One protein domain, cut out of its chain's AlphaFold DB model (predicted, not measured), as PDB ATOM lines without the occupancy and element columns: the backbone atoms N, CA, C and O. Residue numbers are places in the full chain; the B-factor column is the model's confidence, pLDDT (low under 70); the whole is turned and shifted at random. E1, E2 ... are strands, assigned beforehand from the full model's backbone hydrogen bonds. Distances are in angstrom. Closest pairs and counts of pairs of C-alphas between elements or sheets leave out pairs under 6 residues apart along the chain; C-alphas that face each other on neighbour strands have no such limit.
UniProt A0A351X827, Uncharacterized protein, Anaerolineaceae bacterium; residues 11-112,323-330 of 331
ATOM      1  N   ILE A  11     157.145  11.561 -54.100       88.31
ATOM      2  CA  ILE A  11     157.204  11.001 -55.458       88.31
ATOM      3  C   ILE A  11     158.655  10.687 -55.837       88.31
ATOM      4  O   ILE A  11     159.459  11.594 -56.072       88.31
ATOM      5  N   SER A  12     158.970   9.398 -55.972       89.62
ATOM      6  CA  SER A  12     160.285   8.892 -56.379       89.62
ATOM      7  C   SER A  12     160.306   8.511 -57.862       89.62
ATOM      8  O   SER A  12     159.389   7.873 -58.368       89.62
ATOM      9  N   GLY A  13     161.370   8.899 -58.576       87.06
ATOM     10  CA  GLY A  13     161.623   8.478 -59.965       87.06
ATOM     11  C   GLY A  13     160.917   9.279 -61.067       87.06
ATOM     12  O   GLY A  13     161.152   9.011 -62.240       87.06
ATOM     13  N   ALA A  14     160.134  10.310 -60.722       87.44
ATOM     14  CA  ALA A  14     159.392  11.154 -61.671       87.44
ATOM     15  C   ALA A  14     158.531  10.345 -62.676       87.44
ATOM     16  O   ALA A  14     158.698  10.513 -63.890       87.44
ATOM     17  N   PRO A  15     157.619   9.484 -62.179       87.94
ATOM     18  CA  PRO A  15     156.810   8.603 -63.012       87.94
ATOM     19  C   PRO A  15     155.939   9.393 -63.996       87.94
ATOM     20  O   PRO A  15     155.424  10.473 -63.687       87.94
ATOM     21  N   VAL A  16     155.752   8.840 -65.191       85.56
ATOM     22  CA  VAL A  16     154.861   9.371 -66.227       85.56
ATOM     23  C   VAL A  16     153.728   8.395 -66.542       85.56
ATOM     24  O   VAL A  16     153.707   7.247 -66.109       85.56
ATOM     25  N   VAL A  17     152.748   8.864 -67.321       81.12
ATOM     26  CA  VAL A  17     151.619   8.040 -67.776       81.12
ATOM     27  C   VAL A  17     152.125   6.770 -68.466       81.12
ATOM     28  O   VAL A  17     152.831   6.854 -69.472       81.12
ATOM     29  N   GLY A  18     151.708   5.612 -67.953       78.00
ATOM     30  CA  GLY A  18     152.112   4.288 -68.425       78.00
ATOM     31  C   GLY A  18     153.212   3.599 -67.612       78.00
ATOM     32  O   GLY A  18     153.413   2.404 -67.827       78.00
ATOM     33  N   ASP A  19     153.879   4.292 -66.689       84.81
ATOM     34  CA  ASP A  19     154.861   3.665 -65.800       84.81
ATOM     35  C   ASP A  19     154.179   2.811 -64.725       84.81
ATOM     36  O   ASP A  19     153.048   3.092 -64.315       84.81
ATOM     37  N   SER A  20     154.876   1.764 -64.276       84.19
ATOM     38  CA  SER A  20     154.499   0.999 -63.085       84.19
ATOM     39  C   SER A  20     154.992   1.745 -61.852       84.19
ATOM     40  O   SER A  20     156.165   2.106 -61.778       84.19
ATOM     41  N   VAL A  21     154.097   1.995 -60.905       88.81
ATOM     42  CA  VAL A  21     154.439   2.647 -59.639       88.81
ATOM     43  C   VAL A  21     153.920   1.820 -58.486       88.81
ATOM     44  O   VAL A  21     152.836   1.272 -58.610       88.81
ATOM     45  N   GLU A  22     154.649   1.779 -57.380       86.81
ATOM     46  CA  GLU A  22     154.119   1.338 -56.095       86.81
ATOM     47  C   GLU A  22     153.575   2.550 -55.347       86.81
ATOM     48  O   GLU A  22     154.263   3.563 -55.194       86.81
ATOM     49  N   VAL A  23     152.320   2.470 -54.919       86.75
ATOM     50  CA  VAL A  23     151.673   3.527 -54.143       86.75
ATOM     51  C   VAL A  23     151.435   3.024 -52.736       86.75
ATOM     52  O   VAL A  23     150.615   2.126 -52.598       86.75
ATOM     53  N   LYS A  24     152.086   3.648 -51.747       79.38
ATOM     54  CA  LYS A  24     151.722   3.570 -50.327       79.38
ATOM     55  C   LYS A  24     150.687   4.633 -50.022       79.38
ATOM     56  O   LYS A  24     150.919   5.813 -50.303       79.38
ATOM     57  N   ALA A  25     149.539   4.231 -49.494       77.06
ATOM     58  CA  ALA A  25     148.440   5.145 -49.230       77.06
ATOM     59  C   ALA A  25     147.736   4.835 -47.919       77.06
ATOM     60  O   ALA A  25     147.603   3.680 -47.538       77.06
ATOM     61  N   LEU A  26     147.213   5.891 -47.316       66.31
ATOM     62  CA  LEU A  26     146.456   5.859 -46.084       66.31
ATOM     63  C   LEU A  26     144.962   5.937 -46.380       66.31
ATOM     64  O   LEU A  26     144.542   6.717 -47.243       66.31
ATOM     65  N   LEU A  27     144.163   5.145 -45.670       68.75
ATOM     66  CA  LEU A  27     142.709   5.272 -45.672       68.75
ATOM     67  C   LEU A  27     142.309   6.350 -44.661       68.75
ATOM     68  O   LEU A  27     142.585   6.226 -43.474       68.75
ATOM     69  N   LEU A  28     141.671   7.414 -45.137       64.69
ATOM     70  CA  LEU A  28     141.180   8.497 -44.295       64.69
ATOM     71  C   LEU A  28     139.807   8.139 -43.696       64.69
ATOM     72  O   LEU A  28     139.091   7.313 -44.269       64.69
ATOM     73  N   PRO A  29     139.373   8.793 -42.604       57.59
ATOM     74  CA  PRO A  29     138.061   8.531 -41.994       57.59
ATOM     75  C   PRO A  29     136.851   8.850 -42.881       57.59
ATOM     76  O   PRO A  29     135.754   8.358 -42.633       57.59
ATOM     77  N   ASP A  30     137.034   9.638 -43.946       60.50
ATOM     78  CA  ASP A  30     136.033   9.827 -45.008       60.50
ATOM     79  C   ASP A  30     136.042   8.698 -46.066       60.50
ATOM     80  O   ASP A  30     135.385   8.805 -47.104       60.50
ATOM     81  N   LEU A  31     136.797   7.626 -45.802       62.34
ATOM     82  CA  LEU A  31     137.078   6.474 -46.662       62.34
ATOM     83  C   LEU A  31     137.811   6.814 -47.970       62.34
ATOM     84  O   LEU A  31     137.972   5.945 -48.836       62.34
ATOM     85  N   THR A  32     138.288   8.051 -48.142       69.44
ATOM     86  CA  THR A  32     139.168   8.399 -49.262       69.44
ATOM     87  C   THR A  32     140.601   7.970 -48.978       69.44
ATOM     88  O   THR A  32     140.980   7.711 -47.842       69.44
ATOM     89  N   ARG A  33     141.415   7.841 -50.030       75.31
ATOM     90  CA  ARG A  33     142.791   7.351 -49.907       75.31
ATOM     91  C   ARG A  33     143.774   8.448 -50.235       75.31
ATOM     92  O   ARG A  33     143.682   9.028 -51.319       75.31
ATOM     93  N   TYR A  34     144.712   8.702 -49.340       77.38
ATOM     94  CA  TYR A  34     145.778   9.674 -49.536       77.38
ATOM     95  C   TYR A  34     147.099   8.955 -49.810       77.38
ATOM     96  O   TYR A  34     147.529   8.133 -49.009       77.38
ATOM     97  N   ALA A  35     147.735   9.224 -50.949       84.44
ATOM     98  CA  ALA A  35     149.030   8.641 -51.279       84.44
ATOM     99  C   ALA A  35     150.132   9.298 -50.435       84.44
ATOM    100  O   ALA A  35     150.424  10.484 -50.600       84.44
ATOM    101  N   LEU A  36     150.766   8.502 -49.579       78.81
ATOM    102  CA  LEU A  36     151.936   8.882 -48.792       78.81
ATOM    103  C   LEU A  36     153.190   8.851 -49.667       78.81
ATOM    104  O   LEU A  36     153.958   9.812 -49.722       78.81
ATOM    105  N   LYS A  37     153.353   7.766 -50.431       82.44
ATOM    106  CA  LYS A  37     154.496   7.552 -51.319       82.44
ATOM    107  C   LYS A  37     154.036   6.991 -52.656       82.44
ATOM    108  O   LYS A  37     153.204   6.093 -52.706       82.44
ATOM    109  N   ILE A  38     154.608   7.508 -53.736       88.12
ATOM    110  CA  ILE A  38     154.493   6.971 -55.089       88.12
ATOM    111  C   ILE A  38     155.911   6.725 -55.594       88.12
ATOM    112  O   ILE A  38     156.677   7.664 -55.817       88.12
ATOM    113  N   GLU A  39     156.267   5.463 -55.783       88.06
ATOM    114  CA  GLU A  39     157.602   5.049 -56.190       88.06
ATOM    115  C   GLU A  39     157.578   4.428 -57.580       88.06
ATOM    116  O   GLU A  39     156.899   3.431 -57.812       88.06
ATOM    117  N   LEU A  40     158.309   5.034 -58.520       88.31
ATOM    118  CA  LEU A  40     158.539   4.440 -59.833       88.31
ATOM    119  C   LEU A  40     159.244   3.090 -59.677       88.31
ATOM    120  O   LEU A  40     160.311   3.014 -59.073       88.31
ATOM    121  N   GLN A  41     158.672   2.063 -60.293       86.12
ATOM    122  CA  GLN A  41     159.268   0.738 -60.362       86.12
ATOM    123  C   GLN A  41     160.145   0.628 -61.614       86.12
ATOM    124  O   GLN A  41     159.726   0.986 -62.719       86.12
ATOM    125  N   ASP A  42     161.367   0.119 -61.446       79.56
ATOM    126  CA  ASP A  42     162.304  -0.111 -62.556       79.56
ATOM    127  C   ASP A  42     161.829  -1.244 -63.484       79.56
ATOM    128  O   ASP A  42     162.149  -1.270 -64.678       79.56
ATOM    129  N   GLU A  43     161.052  -2.184 -62.941       83.31
ATOM    130  CA  GLU A  43     160.454  -3.282 -63.686       83.31
ATOM    131  C   GLU A  43     159.003  -2.982 -64.066       83.31
ATOM    132  O   GLU A  43     158.207  -2.454 -63.290       83.31
ATOM    133  N   VAL A  44     158.638  -3.357 -65.294       79.06
ATOM    134  CA  VAL A  44     157.254  -3.256 -65.756       79.06
ATOM    135  C   VAL A  44     156.430  -4.329 -65.057       79.06
ATOM    136  O   VAL A  44     156.574  -5.519 -65.353       79.06
ATOM    137  N   VAL A  45     155.516  -3.905 -64.191       78.12
ATOM    138  CA  VAL A  45     154.563  -4.797 -63.540       78.12
ATOM    139  C   VAL A  45     153.468  -5.152 -64.539       78.12
ATOM    140  O   VAL A  45     152.736  -4.299 -65.041       78.12
ATOM    141  N   THR A  46     153.383  -6.436 -64.886       79.06
ATOM    142  CA  THR A  46     152.429  -6.919 -65.901       79.06
ATOM    143  C   THR A  46     151.085  -7.352 -65.318       79.06
ATOM    144  O   THR A  46     150.084  -7.341 -66.035       79.06
ATOM    145  N   THR A  47     151.059  -7.663 -64.023       81.12
ATOM    146  CA  THR A  47     149.873  -7.979 -63.218       81.12
ATOM    147  C   THR A  47     149.999  -7.236 -61.890       81.12
ATOM    148  O   THR A  47     150.698  -7.703 -60.995       81.12
ATOM    149  N   PRO A  48     149.414  -6.035 -61.776       86.88
ATOM    150  CA  PRO A  48     149.444  -5.277 -60.533       86.88
ATOM    151  C   PRO A  48     148.809  -6.054 -59.388       86.88
ATOM    152  O   PRO A  48     147.688  -6.521 -59.559       86.88
ATOM    153  N   SER A  49     149.455  -6.130 -58.231       88.75
ATOM    154  CA  SER A  49     148.778  -6.513 -56.992       88.75
ATOM    155  C   SER A  49     148.121  -5.296 -56.337       88.75
ATOM    156  O   SER A  49     148.447  -4.142 -56.651       88.75
ATOM    157  N   PHE A  50     147.169  -5.565 -55.452       87.81
ATOM    158  CA  PHE A  50     146.583  -4.591 -54.551       87.81
ATOM    159  C   PHE A  50     146.312  -5.213 -53.182       87.81
ATOM    160  O   PHE A  50     145.988  -6.394 -53.072       87.81
ATOM    161  N   GLU A  51     146.363  -4.370 -52.163       87.81
ATOM    162  CA  GLU A  51     145.911  -4.652 -50.806       87.81
ATOM    163  C   GLU A  51     145.152  -3.433 -50.308       87.81
ATOM    164  O   GLU A  51     145.625  -2.319 -50.494       87.81
ATOM    165  N   PHE A  52     143.959  -3.586 -49.740       83.81
ATOM    166  CA  PHE A  52     143.273  -2.453 -49.135       83.81
ATOM    167  C   PHE A  52     142.236  -2.823 -48.108       83.81
ATOM    168  O   PHE A  52     141.672  -3.907 -48.145       83.81
ATOM    169  N   HIS A  53     141.865  -1.832 -47.312       82.50
ATOM    170  CA  HIS A  53     140.774  -1.952 -46.369       82.50
ATOM    171  C   HIS A  53     139.575  -1.092 -46.746       82.50
ATOM    172  O   HIS A  53     139.718  -0.007 -47.322       82.50
ATOM    173  N   GLY A  54     138.377  -1.584 -46.451       79.56
ATOM    174  CA  GLY A  54     137.153  -0.834 -46.693       79.56
ATOM    175  C   GLY A  54     135.891  -1.534 -46.215       79.56
ATOM    176  O   GLY A  54     135.903  -2.709 -45.853       79.56
ATOM    177  N   LEU A  55     134.786  -0.792 -46.221       79.50
ATOM    178  CA  LEU A  55     133.483  -1.297 -45.806       79.50
ATOM    179  C   LEU A  55     132.816  -2.058 -46.946       79.50
ATOM    180  O   LEU A  55     132.725  -1.561 -48.068       79.50
ATOM    181  N   VAL A  56     132.283  -3.240 -46.656       88.69
ATOM    182  CA  VAL A  56     131.491  -4.021 -47.609       88.69
ATOM    183  C   VAL A  56     130.141  -3.339 -47.835       88.69
ATOM    184  O   VAL A  56     129.257  -3.375 -46.988       88.69
ATOM    185  N   GLU A  57     129.928  -2.752 -49.005       84.19
ATOM    186  CA  GLU A  57     128.673  -2.078 -49.361       84.19
ATOM    187  C   GLU A  57     127.672  -3.042 -50.017       84.19
ATOM    188  O   GLU A  57     126.459  -2.945 -49.813       84.19
ATOM    189  N   ALA A  58     128.167  -3.992 -50.818       89.88
ATOM    190  CA  ALA A  58     127.341  -4.977 -51.513       89.88
ATOM    191  C   ALA A  58     128.093  -6.287 -51.769       89.88
ATOM    192  O   ALA A  58     129.276  -6.280 -52.095       89.88
ATOM    193  N   MET A  59     127.379  -7.415 -51.697       93.88
ATOM    194  CA  MET A  59     127.942  -8.763 -51.861       93.88
ATOM    195  C   MET A  59     127.160  -9.556 -52.920       93.88
ATOM    196  O   MET A  59     126.215 -10.281 -52.597       93.88
ATOM    197  N   ALA A  60     127.506  -9.416 -54.204       93.25
ATOM    198  CA  ALA A  60     126.989 -10.318 -55.237       93.25
ATOM    199  C   ALA A  60     127.847 -11.593 -55.333       93.25
ATOM    200  O   ALA A  60     128.905 -11.698 -54.721       93.25
ATOM    201  N   ALA A  61     127.385 -12.586 -56.097       91.50
ATOM    202  CA  ALA A  61     128.056 -13.888 -56.180       91.50
ATOM    203  C   ALA A  61     129.459 -13.825 -56.813       91.50
ATOM    204  O   ALA A  61     130.305 -14.647 -56.487       91.50
ATOM    205  N   ASP A  62     129.678 -12.886 -57.730       95.06
ATOM    206  CA  ASP A  62     130.900 -12.721 -58.522       95.06
ATOM    207  C   ASP A  62     131.510 -11.319 -58.401       95.06
ATOM    208  O   ASP A  62     132.591 -11.064 -58.933       95.06
ATOM    209  N   MET A  63     130.828 -10.399 -57.717       96.44
ATOM    210  CA  MET A  63     131.263  -9.015 -57.591       96.44
ATOM    211  C   MET A  63     130.800  -8.401 -56.277       96.44
ATOM    212  O   MET A  63     129.603  -8.294 -56.003       96.44
ATOM    213  N   TRP A  64     131.756  -7.988 -55.464       96.88
ATOM    214  CA  TRP A  64     131.520  -7.229 -54.250       96.88
ATOM    215  C   TRP A  64     131.794  -5.751 -54.503       96.88
ATOM    216  O   TRP A  64     132.518  -5.376 -55.426       96.88
ATOM    217  N   THR A  65     131.160  -4.905 -53.706       93.50
ATOM    218  CA  THR A  65     131.468  -3.478 -53.637       93.50
ATOM    219  C   THR A  65     132.032  -3.201 -52.257       93.50
ATOM    220  O   THR A  65     131.355  -3.487 -51.272       93.50
ATOM    221  N   VAL A  66     133.262  -2.692 -52.200       89.69
ATOM    222  CA  VAL A  66     133.963  -2.381 -50.949       89.69
ATOM    223  C   VAL A  66     134.444  -0.935 -51.013       89.69
ATOM    224  O   VAL A  66     135.288  -0.613 -51.847       89.69
ATOM    225  N   SER A  67     133.870  -0.050 -50.194       78.38
ATOM    226  CA  SER A  67     134.082   1.408 -50.246       78.38
ATOM    227  C   SER A  67     134.036   1.971 -51.682       78.38
ATOM    228  O   SER A  67     134.955   2.660 -52.129       78.38
ATOM    229  N   GLY A  68     133.007   1.604 -52.456       83.19
ATOM    230  CA  GLY A  68     132.829   1.994 -53.859       83.19
ATOM    231  C   GLY A  68     133.681   1.251 -54.903       83.19
ATOM    232  O   GLY A  68     133.411   1.381 -56.102       83.19
ATOM    233  N   GLU A  69     134.671   0.450 -54.502       88.00
ATOM    234  CA  GLU A  69     135.519  -0.326 -55.415       88.00
ATOM    235  C   GLU A  69     134.841  -1.650 -55.811       88.00
ATOM    236  O   GLU A  69     134.313  -2.376 -54.968       88.00
ATOM    237  N   GLN A  70     134.855  -1.981 -57.108       94.19
ATOM    238  CA  GLN A  70     134.303  -3.244 -57.617       94.19
ATOM    239  C   GLN A  70     135.346  -4.358 -57.549       94.19
ATOM    240  O   GLN A  70     136.288  -4.377 -58.342       94.19
ATOM    241  N   VAL A  71     135.136  -5.302 -56.636       97.06
ATOM    242  CA  VAL A  71     136.029  -6.435 -56.388       97.06
ATOM    243  C   VAL A  71     135.403  -7.701 -56.961       97.06
ATOM    244  O   VAL A  71     134.332  -8.130 -56.536       97.06
ATOM    245  N   GLN A  72     136.047  -8.301 -57.954       98.00
ATOM    246  CA  GLN A  72     135.637  -9.571 -58.528       98.00
ATOM    247  C   GLN A  72     135.995 -10.716 -57.578       98.00
ATOM    248  O   GLN A  72     137.154 -10.896 -57.209       98.00
ATOM    249  N   VAL A  73     134.988 -11.521 -57.248       97.62
ATOM    250  CA  VAL A  73     135.116 -12.713 -56.409       97.62
ATOM    251  C   VAL A  73     135.068 -13.950 -57.298       97.62
ATOM    252  O   VAL A  73     134.197 -14.083 -58.163       97.62
ATOM    253  N   THR A  74     136.018 -14.859 -57.110       96.50
ATOM    254  CA  THR A  74     136.125 -16.102 -57.879       96.50
ATOM    255  C   THR A  74     136.009 -17.323 -56.972       96.50
ATOM    256  O   THR A  74     135.861 -17.211 -55.761       96.50
ATOM    257  N   VAL A  75     136.055 -18.517 -57.567       96.31
ATOM    258  CA  VAL A  75     136.094 -19.772 -56.800       96.31
ATOM    259  C   VAL A  75     137.403 -19.949 -56.025       96.31
ATOM    260  O   VAL A  75     137.434 -20.730 -55.079       96.31
ATOM    261  N   ASP A  76     138.456 -19.241 -56.437       96.31
ATOM    262  CA  ASP A  76     139.782 -19.304 -55.826       96.31
ATOM    263  C   ASP A  76     139.963 -18.230 -54.737       96.31
ATOM    264  O   ASP A  76     140.914 -18.312 -53.966       96.31
ATOM    265  N   THR A  77     139.036 -17.268 -54.631       97.62
ATOM    266  CA  THR A  77     139.054 -16.240 -53.584       97.62
ATOM    267  C   THR A  77     138.794 -16.877 -52.219       97.62
ATOM    268  O   THR A  77     137.761 -17.518 -52.004       97.62
ATOM    269  N   VAL A  78     139.714 -16.670 -51.281       97.88
ATOM    270  CA  VAL A  78     139.561 -17.058 -49.876       97.88
ATOM    271  C   VAL A  78     138.756 -15.976 -49.164       97.88
ATOM    272  O   VAL A  78     139.092 -14.802 -49.239       97.88
ATOM    273  N   ILE A  79     137.660 -16.347 -48.509       96.69
ATOM    274  CA  ILE A  79     136.770 -15.389 -47.845       96.69
ATOM    275  C   ILE A  79     136.538 -15.872 -46.425       96.69
ATOM    276  O   ILE A  79     136.133 -17.026 -46.237       96.69
ATOM    277  N   ASP A  80     136.763 -14.993 -45.454       93.88
ATOM    278  CA  ASP A  80     136.428 -15.284 -44.067       93.88
ATOM    279  C   ASP A  80     134.929 -15.526 -43.885       93.88
ATOM    280  O   ASP A  80     134.064 -15.034 -44.621       93.88
ATOM    281  N   ALA A  81     134.609 -16.337 -42.877       88.19
ATOM    282  CA  ALA A  81     133.227 -16.554 -42.492       88.19
ATOM    283  C   ALA A  81     132.604 -15.256 -41.952       88.19
ATOM    284  O   ALA A  81     133.291 -14.345 -41.510       88.19
ATOM    285  N   ASP A  82     131.273 -15.192 -41.987       83.12
ATOM    286  CA  ASP A  82     130.478 -14.160 -41.309       83.12
ATOM    287  C   ASP A  82     130.657 -12.707 -41.794       83.12
ATOM    288  O   ASP A  82     130.007 -11.804 -41.266       83.12
ATOM    289  N   ILE A  83     131.400 -12.475 -42.885       88.50
ATOM    290  CA  ILE A  83     131.401 -11.172 -43.559       88.50
ATOM    291  C   ILE A  83     129.982 -10.831 -44.040       88.50
ATOM    292  O   ILE A  83     129.323 -11.612 -44.736       88.50
ATOM    293  N   ALA A  84     129.520  -9.631 -43.696       84.56
ATOM    294  CA  ALA A  84     128.227  -9.084 -44.086       84.56
ATOM    295  C   ALA A  84     128.374  -7.658 -44.636       84.56
ATOM    296  O   ALA A  84     129.421  -7.028 -44.507       84.56
ATOM    297  N   ALA A  85     127.307  -7.115 -45.229       83.56
ATOM    298  CA  ALA A  85     127.285  -5.701 -45.597       83.56
ATOM    299  C   ALA A  85     127.479  -4.816 -44.349       83.56
ATOM    300  O   ALA A  85     126.833  -5.036 -43.324       83.56
ATOM    301  N   GLY A  86     128.358  -3.825 -44.459       73.75
ATOM    302  CA  GLY A  86     128.853  -2.979 -43.379       73.75
ATOM    303  C   GLY A  86     130.132  -3.496 -42.721       73.75
ATOM    304  O   GLY A  86     130.766  -2.734 -42.007       73.75
ATOM    305  N   ALA A  87     130.545  -4.743 -42.955       79.19
ATOM    306  CA  ALA A  87     131.789  -5.255 -42.389       79.19
ATOM    307  C   ALA A  87     132.998  -4.489 -42.936       79.19
ATOM    308  O   ALA A  87     133.070  -4.228 -44.138       79.19
ATOM    309  N   LEU A  88     133.949  -4.169 -42.063       77.69
ATOM    310  CA  LEU A  88     135.265  -3.702 -42.471       77.69
ATOM    311  C   LEU A  88     136.114  -4.918 -42.841       77.69
ATOM    312  O   LEU A  88     136.223  -5.866 -42.063       77.69
ATOM    313  N   VAL A  89     136.668  -4.906 -44.049       87.88
ATOM    314  CA  VAL A  89     137.454  -6.021 -44.580       87.88
ATOM    315  C   VAL A  89     138.788  -5.545 -45.121       87.88
ATOM    316  O   VAL A  89     138.884  -4.424 -45.620       87.88
ATOM    317  N   GLU A  90     139.785  -6.420 -45.066       88.88
ATOM    318  CA  GLU A  90     140.993  -6.357 -45.887       88.88
ATOM    319  C   GLU A  90     140.755  -7.139 -47.176       88.88
ATOM    320  O   GLU A  90     140.203  -8.238 -47.158       88.88
ATOM    321  N   VAL A  91     141.156  -6.577 -48.307       93.88
ATOM    322  CA  VAL A  91     141.028  -7.182 -49.628       93.88
ATOM    323  C   VAL A  91     142.402  -7.206 -50.273       93.88
ATOM    324  O   VAL A  91     142.974  -6.150 -50.547       93.88
ATOM    325  N   LYS A  92     142.896  -8.405 -50.574       94.06
ATOM    326  CA  LYS A  92     144.144  -8.631 -51.314       94.06
ATOM    327  C   LYS A  92     143.838  -9.255 -52.663       94.06
ATOM    328  O   LYS A  92     142.915 -10.064 -52.777       94.06
ATOM    329  N   GLY A  93     144.589  -8.895 -53.696       95.19
ATOM    330  CA  GLY A  93     144.394  -9.486 -55.014       95.19
ATOM    331  C   GLY A  93     145.245  -8.896 -56.126       95.19
ATOM    332  O   GLY A  93     146.196  -8.153 -55.894       95.19
ATOM    333  N   GLU A  94     144.847  -9.189 -57.363       93.12
ATOM    334  CA  GLU A  94     145.500  -8.710 -58.580       93.12
ATOM    335  C   GLU A  94     144.543  -7.920 -59.482       93.12
ATOM    336  O   GLU A  94     143.344  -8.187 -59.575       93.12
ATOM    337  N   VAL A  95     145.077  -6.955 -60.229       89.62
ATOM    338  CA  VAL A  95     144.345  -6.218 -61.257       89.62
ATOM    339  C   VAL A  95     144.523  -6.907 -62.606       89.62
ATOM    340  O   VAL A  95     145.515  -6.714 -63.313       89.62
ATOM    341  N   VAL A  96     143.513  -7.665 -63.027       88.44
ATOM    342  CA  VAL A  96     143.520  -8.407 -64.294       88.44
ATOM    343  C   VAL A  96     142.599  -7.725 -65.298       88.44
ATOM    344  O   VAL A  96     141.384  -7.657 -65.129       88.44
ATOM    345  N   GLY A  97     143.170  -7.190 -66.382       84.19
ATOM    346  CA  GLY A  97     142.385  -6.513 -67.423       84.19
ATOM    347  C   GLY A  97     141.640  -5.264 -66.931       84.19
ATOM    348  O   GLY A  97     140.636  -4.883 -67.529       84.19
ATOM    349  N   GLY A  98     142.130  -4.641 -65.852       82.81
ATOM    350  CA  GLY A  98     141.519  -3.476 -65.208       82.81
ATOM    351  C   GLY A  98     140.455  -3.807 -64.157       82.81
ATOM    352  O   GLY A  98     139.849  -2.885 -63.622       82.81
ATOM    353  N   LEU A  99     140.220  -5.089 -63.861       88.19
ATOM    354  CA  LEU A  99     139.331  -5.539 -62.788       88.19
ATOM    355  C   LEU A  99     140.160  -5.983 -61.585       88.19
ATOM    356  O   LEU A  99     141.135  -6.707 -61.767       88.19
ATOM    357  N   MET A 100     139.762  -5.580 -60.379       94.06
ATOM    358  CA  MET A 100     140.349  -6.078 -59.132       94.06
ATOM    359  C   MET A 100     139.800  -7.474 -58.863       94.06
ATOM    360  O   MET A 100     138.617  -7.615 -58.576       94.06
ATOM    361  N   VAL A 101     140.630  -8.499 -59.003       97.06
ATOM    362  CA  VAL A 101     140.296  -9.894 -58.711       97.06
ATOM    363  C   VAL A 101     140.867 -10.220 -57.340       97.06
ATOM    364  O   VAL A 101     142.076 -10.128 -57.161       97.06
ATOM    365  N   ALA A 102     140.009 -10.554 -56.376       97.62
ATOM    366  CA  ALA A 102     140.448 -10.841 -55.013       97.62
ATOM    367  C   ALA A 102     141.045 -12.248 -54.892       97.62
ATOM    368  O   ALA A 102     140.424 -13.230 -55.316       97.62
ATOM    369  N   ASP A 103     142.192 -12.326 -54.232       97.69
ATOM    370  CA  ASP A 103     142.790 -13.559 -53.726       97.69
ATOM    371  C   ASP A 103     142.276 -13.856 -52.314       97.69
ATOM    372  O   ASP A 103     141.902 -14.996 -52.031       97.69
ATOM    373  N   SER A 104     142.165 -12.830 -51.458       96.81
ATOM    374  CA  SER A 104     141.536 -12.944 -50.139       96.81
ATOM    375  C   SER A 104     140.650 -11.748 -49.775       96.81
ATOM    376  O   SER A 104     140.861 -10.622 -50.237       96.81
ATOM    377  N   ILE A 105     139.624 -12.024 -48.967       96.81
ATOM    378  CA  ILE A 105     138.785 -11.035 -48.287       96.81
ATOM    379  C   ILE A 105     138.669 -11.456 -46.820       96.81
ATOM    380  O   ILE A 105     138.006 -12.451 -46.514       96.81
ATOM    381  N   GLU A 106     139.309 -10.700 -45.937       93.50
ATOM    382  CA  GLU A 106     139.450 -11.026 -44.515       93.50
ATOM    383  C   GLU A 106     138.674 -10.031 -43.654       93.50
ATOM    384  O   GLU A 106     138.686  -8.826 -43.918       93.50
ATOM    385  N   LEU A 107     137.973 -10.527 -42.634       88.44
ATOM    386  CA  LEU A 107     137.207  -9.683 -41.716       88.44
ATOM    387  C   LEU A 107     138.159  -9.000 -40.727       88.44
ATOM    388  O   LEU A 107     138.966  -9.664 -40.083       88.44
ATOM    389  N   LYS A 108     138.040  -7.680 -40.556       82.19
ATOM    390  CA  LYS A 108     138.823  -6.923 -39.567       82.19
ATOM    391  C   LYS A 108     137.878  -6.352 -38.508       82.19
ATOM    392  O   LYS A 108     137.232  -5.331 -38.731       82.19
ATOM    393  N   GLU A 109     137.765  -7.044 -37.371       60.19
ATOM    394  CA  GLU A 109     136.776  -6.732 -36.321       60.19
ATOM    395  C   GLU A 109     137.179  -5.571 -35.392       60.19
ATOM    396  O   GLU A 109     136.302  -4.974 -34.773       60.19
ATOM    397  N   ASN A 110     138.462  -5.189 -35.351       52.22
ATOM    398  CA  ASN A 110     138.999  -4.258 -34.343       52.22
ATOM    399  C   ASN A 110     139.714  -3.026 -34.914       52.22
ATOM    400  O   ASN A 110     140.490  -2.386 -34.215       52.22
ATOM    401  N   MET A 111     139.467  -2.663 -36.169       51.72
ATOM    402  CA  MET A 111     140.074  -1.442 -36.695       51.72
ATOM    403  C   MET A 111     139.327  -0.182 -36.228       51.72
ATOM    404  O   MET A 111     138.087  -0.186 -36.217       51.72
ATOM    405  N   PRO A 112     140.042   0.921 -35.931       49.78
ATOM    406  CA  PRO A 112     139.429   2.229 -35.727       49.78
ATOM    407  C   PRO A 112     138.494   2.567 -36.900       49.78
ATOM    408  O   PRO A 112     138.907   2.598 -38.058       49.78
ATOM    409  N   LEU A 323     148.805   0.107 -48.005       32.38
ATOM    410  CA  LEU A 323     148.368  -0.242 -49.332       32.38
ATOM    411  C   LEU A 323     149.594  -0.340 -50.232       32.38
ATOM    412  O   LEU A 323     150.264   0.664 -50.400       32.38
ATOM    413  N   SER A 324     149.883  -1.486 -50.844       32.66
ATOM    414  CA  SER A 324     150.822  -1.555 -51.970       32.66
ATOM    415  C   SER A 324     150.020  -1.777 -53.248       32.66
ATOM    416  O   SER A 324     149.286  -2.752 -53.401       32.66
ATOM    417  N   VAL A 325     150.083  -0.816 -54.171       37.25
ATOM    418  CA  VAL A 325     149.437  -0.950 -55.482       37.25
ATOM    419  C   VAL A 325     150.413  -0.643 -56.587       37.25
ATOM    420  O   VAL A 325     150.909   0.474 -56.677       37.25
ATOM    421  N   SER A 326     150.603  -1.624 -57.469       35.66
ATOM    422  CA  SER A 326     151.411  -1.506 -58.684       35.66
ATOM    423  C   SER A 326     150.613  -0.988 -59.887       35.66
ATOM    424  O   SER A 326     150.518  -1.658 -60.911       35.66
ATOM    425  N   VAL A 327     149.946   0.164 -59.801       40.03
ATOM    426  CA  VAL A 327     149.071   0.629 -60.898       40.03
ATOM    427  C   VAL A 327     149.881   1.237 -62.045       40.03
ATOM    428  O   VAL A 327     150.785   2.040 -61.839       40.03
ATOM    429  N   GLY A 328     149.514   0.905 -63.285       26.98
ATOM    430  CA  GLY A 328     149.953   1.672 -64.450       26.98
ATOM    431  C   GLY A 328     149.245   3.026 -64.476       26.98
ATOM    432  O   GLY A 328     148.015   3.057 -64.515       26.98
ATOM    433  N   VAL A 329     149.986   4.138 -64.476       28.23
ATOM    434  CA  VAL A 329     149.401   5.494 -64.492       28.23
ATOM    435  C   VAL A 329     148.435   5.634 -65.682       28.23
ATOM    436  O   VAL A 329     148.860   5.578 -66.840       28.23
ATOM    437  N   GLN A 330     147.136   5.801 -65.409       30.62
ATOM    438  CA  GLN A 330     146.094   6.030 -66.419       30.62
ATOM    439  C   GLN A 330     145.752   7.530 -66.538       30.62
ATOM    440  O   GLN A 330     145.934   8.264 -65.569       30.62
TER     441      GLN A 330
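AT A GLANCE: This is residues 11 to 112 and 323 to 330 of the 331 residues of an uncharacterized protein of Anaerolineaceae bacterium (UniProt A0A351X827). A small closed barrel of five strands, E3, E4, E5, E7 and E6 round the ring, makes one lobe, and a separate three-stranded sheet, E2, E1 and E8, makes a second lobe beside it along the longest axis. The two lobes come together where E8, an edge strand of the small sheet, passes Phe 50 of E3; the long strands E1 and E2 form a hairpin. The 110 printed residues hold eight named strands, E1 to E8 in order along the chain, and no named helix; the class is all strand. The barrel is mixed, and the small sheet, in the order E2, E1, E8, is antiparallel. The whole is compact, with a radius of gyration of the C-alphas of 14.4 A, and the C-alphas span 43 by 31 by 17 A.

HOW THE PARTS SIT: The barrel begins with E3, residues 49 to 59, which bends by 95 degrees at residue 56. E4, residues 63 to 66, is its antiparallel neighbour, with N 57 and O 65 2.8 A apart. E5, residues 69 to 72, is antiparallel to E4, with N 64 and O 71 at 2.8 A. E3, E4 and E5 are a meander, each strand the antiparallel neighbour of the one before. E7, residues 99 to 107, is parallel to E5, with N 72 and O 100 at 2.7 A. E6, residues 88 to 96, is antiparallel to E7 at 153 degrees, and N 101 and O 94 are 2.8 A apart. E6 and E3 close the ring, antiparallel, with N 91 and O 52 at 2.7 A. E3, E4, E5 and E6 are a Greek key, four strands in a row of which three form a meander and the first is the antiparallel neighbour of the fourth. The pairing of E3 is staggered: residues 49 to 55 pair with E6 and residues 56 to 59 with E4. In the small sheet E1, residues 20 to 27, is the inner strand. E2, residues 33 to 40, forms a hairpin with E1 at 156 degrees, and N 22 and O 39 are 2.8 A apart. E8, residues 325 to 328, is antiparallel to E1 at 133 degrees, with N 23 and O 325 at 3.0 A. Of the barrel strand E3 and the small sheet's edge strand E8, the closest C-alphas are those of Phe 50 and Val 325, 4.7 A apart, with 5 pairs of C-alphas within 8 A. E6 and E8 are near each other, while E2 and E8 are apart.

IN THESE COORDINATES: E3, the longest strand by residues, runs 21.6 A from C-alpha 49 at (148.778, -6.513, -56.992) to C-alpha 59. E6 is 23.8 A long and bends by 53 degrees at residue 93; E7 is 21.6 A long and bends by 70 degrees at residue 103. E4 and E5 measure 9.8 A each. E1 is 21.5 A long and starts at C-alpha 20, (154.499, 0.999, -63.085). E2 is 18.8 A long and bends by 66 degrees at residue 36. E8 is 9.4 A long and ends at C-alpha 328, (149.953, 1.672, -64.450).

THE WHOLE: The two C-alphas farthest apart are those of Ala 14 and Asp 82, at 43.5 A. The long link, from E5 to E6, is residues 73 to 87; its residues 78 to 79 pair, parallel, with residues 104 to 105 of E7. Residues 11 to 12 pair, parallel, with residues 38 to 39 of E2. Residues 113 to 322 are not printed, and C-alphas 112 and 323 are 16.5 A apart across the cut. The mean pLDDT of the printed part is 81.1; it is under 70 at residues 26 to 32, 109 to 112 and 323 to 330, and E8 has a mean of 35.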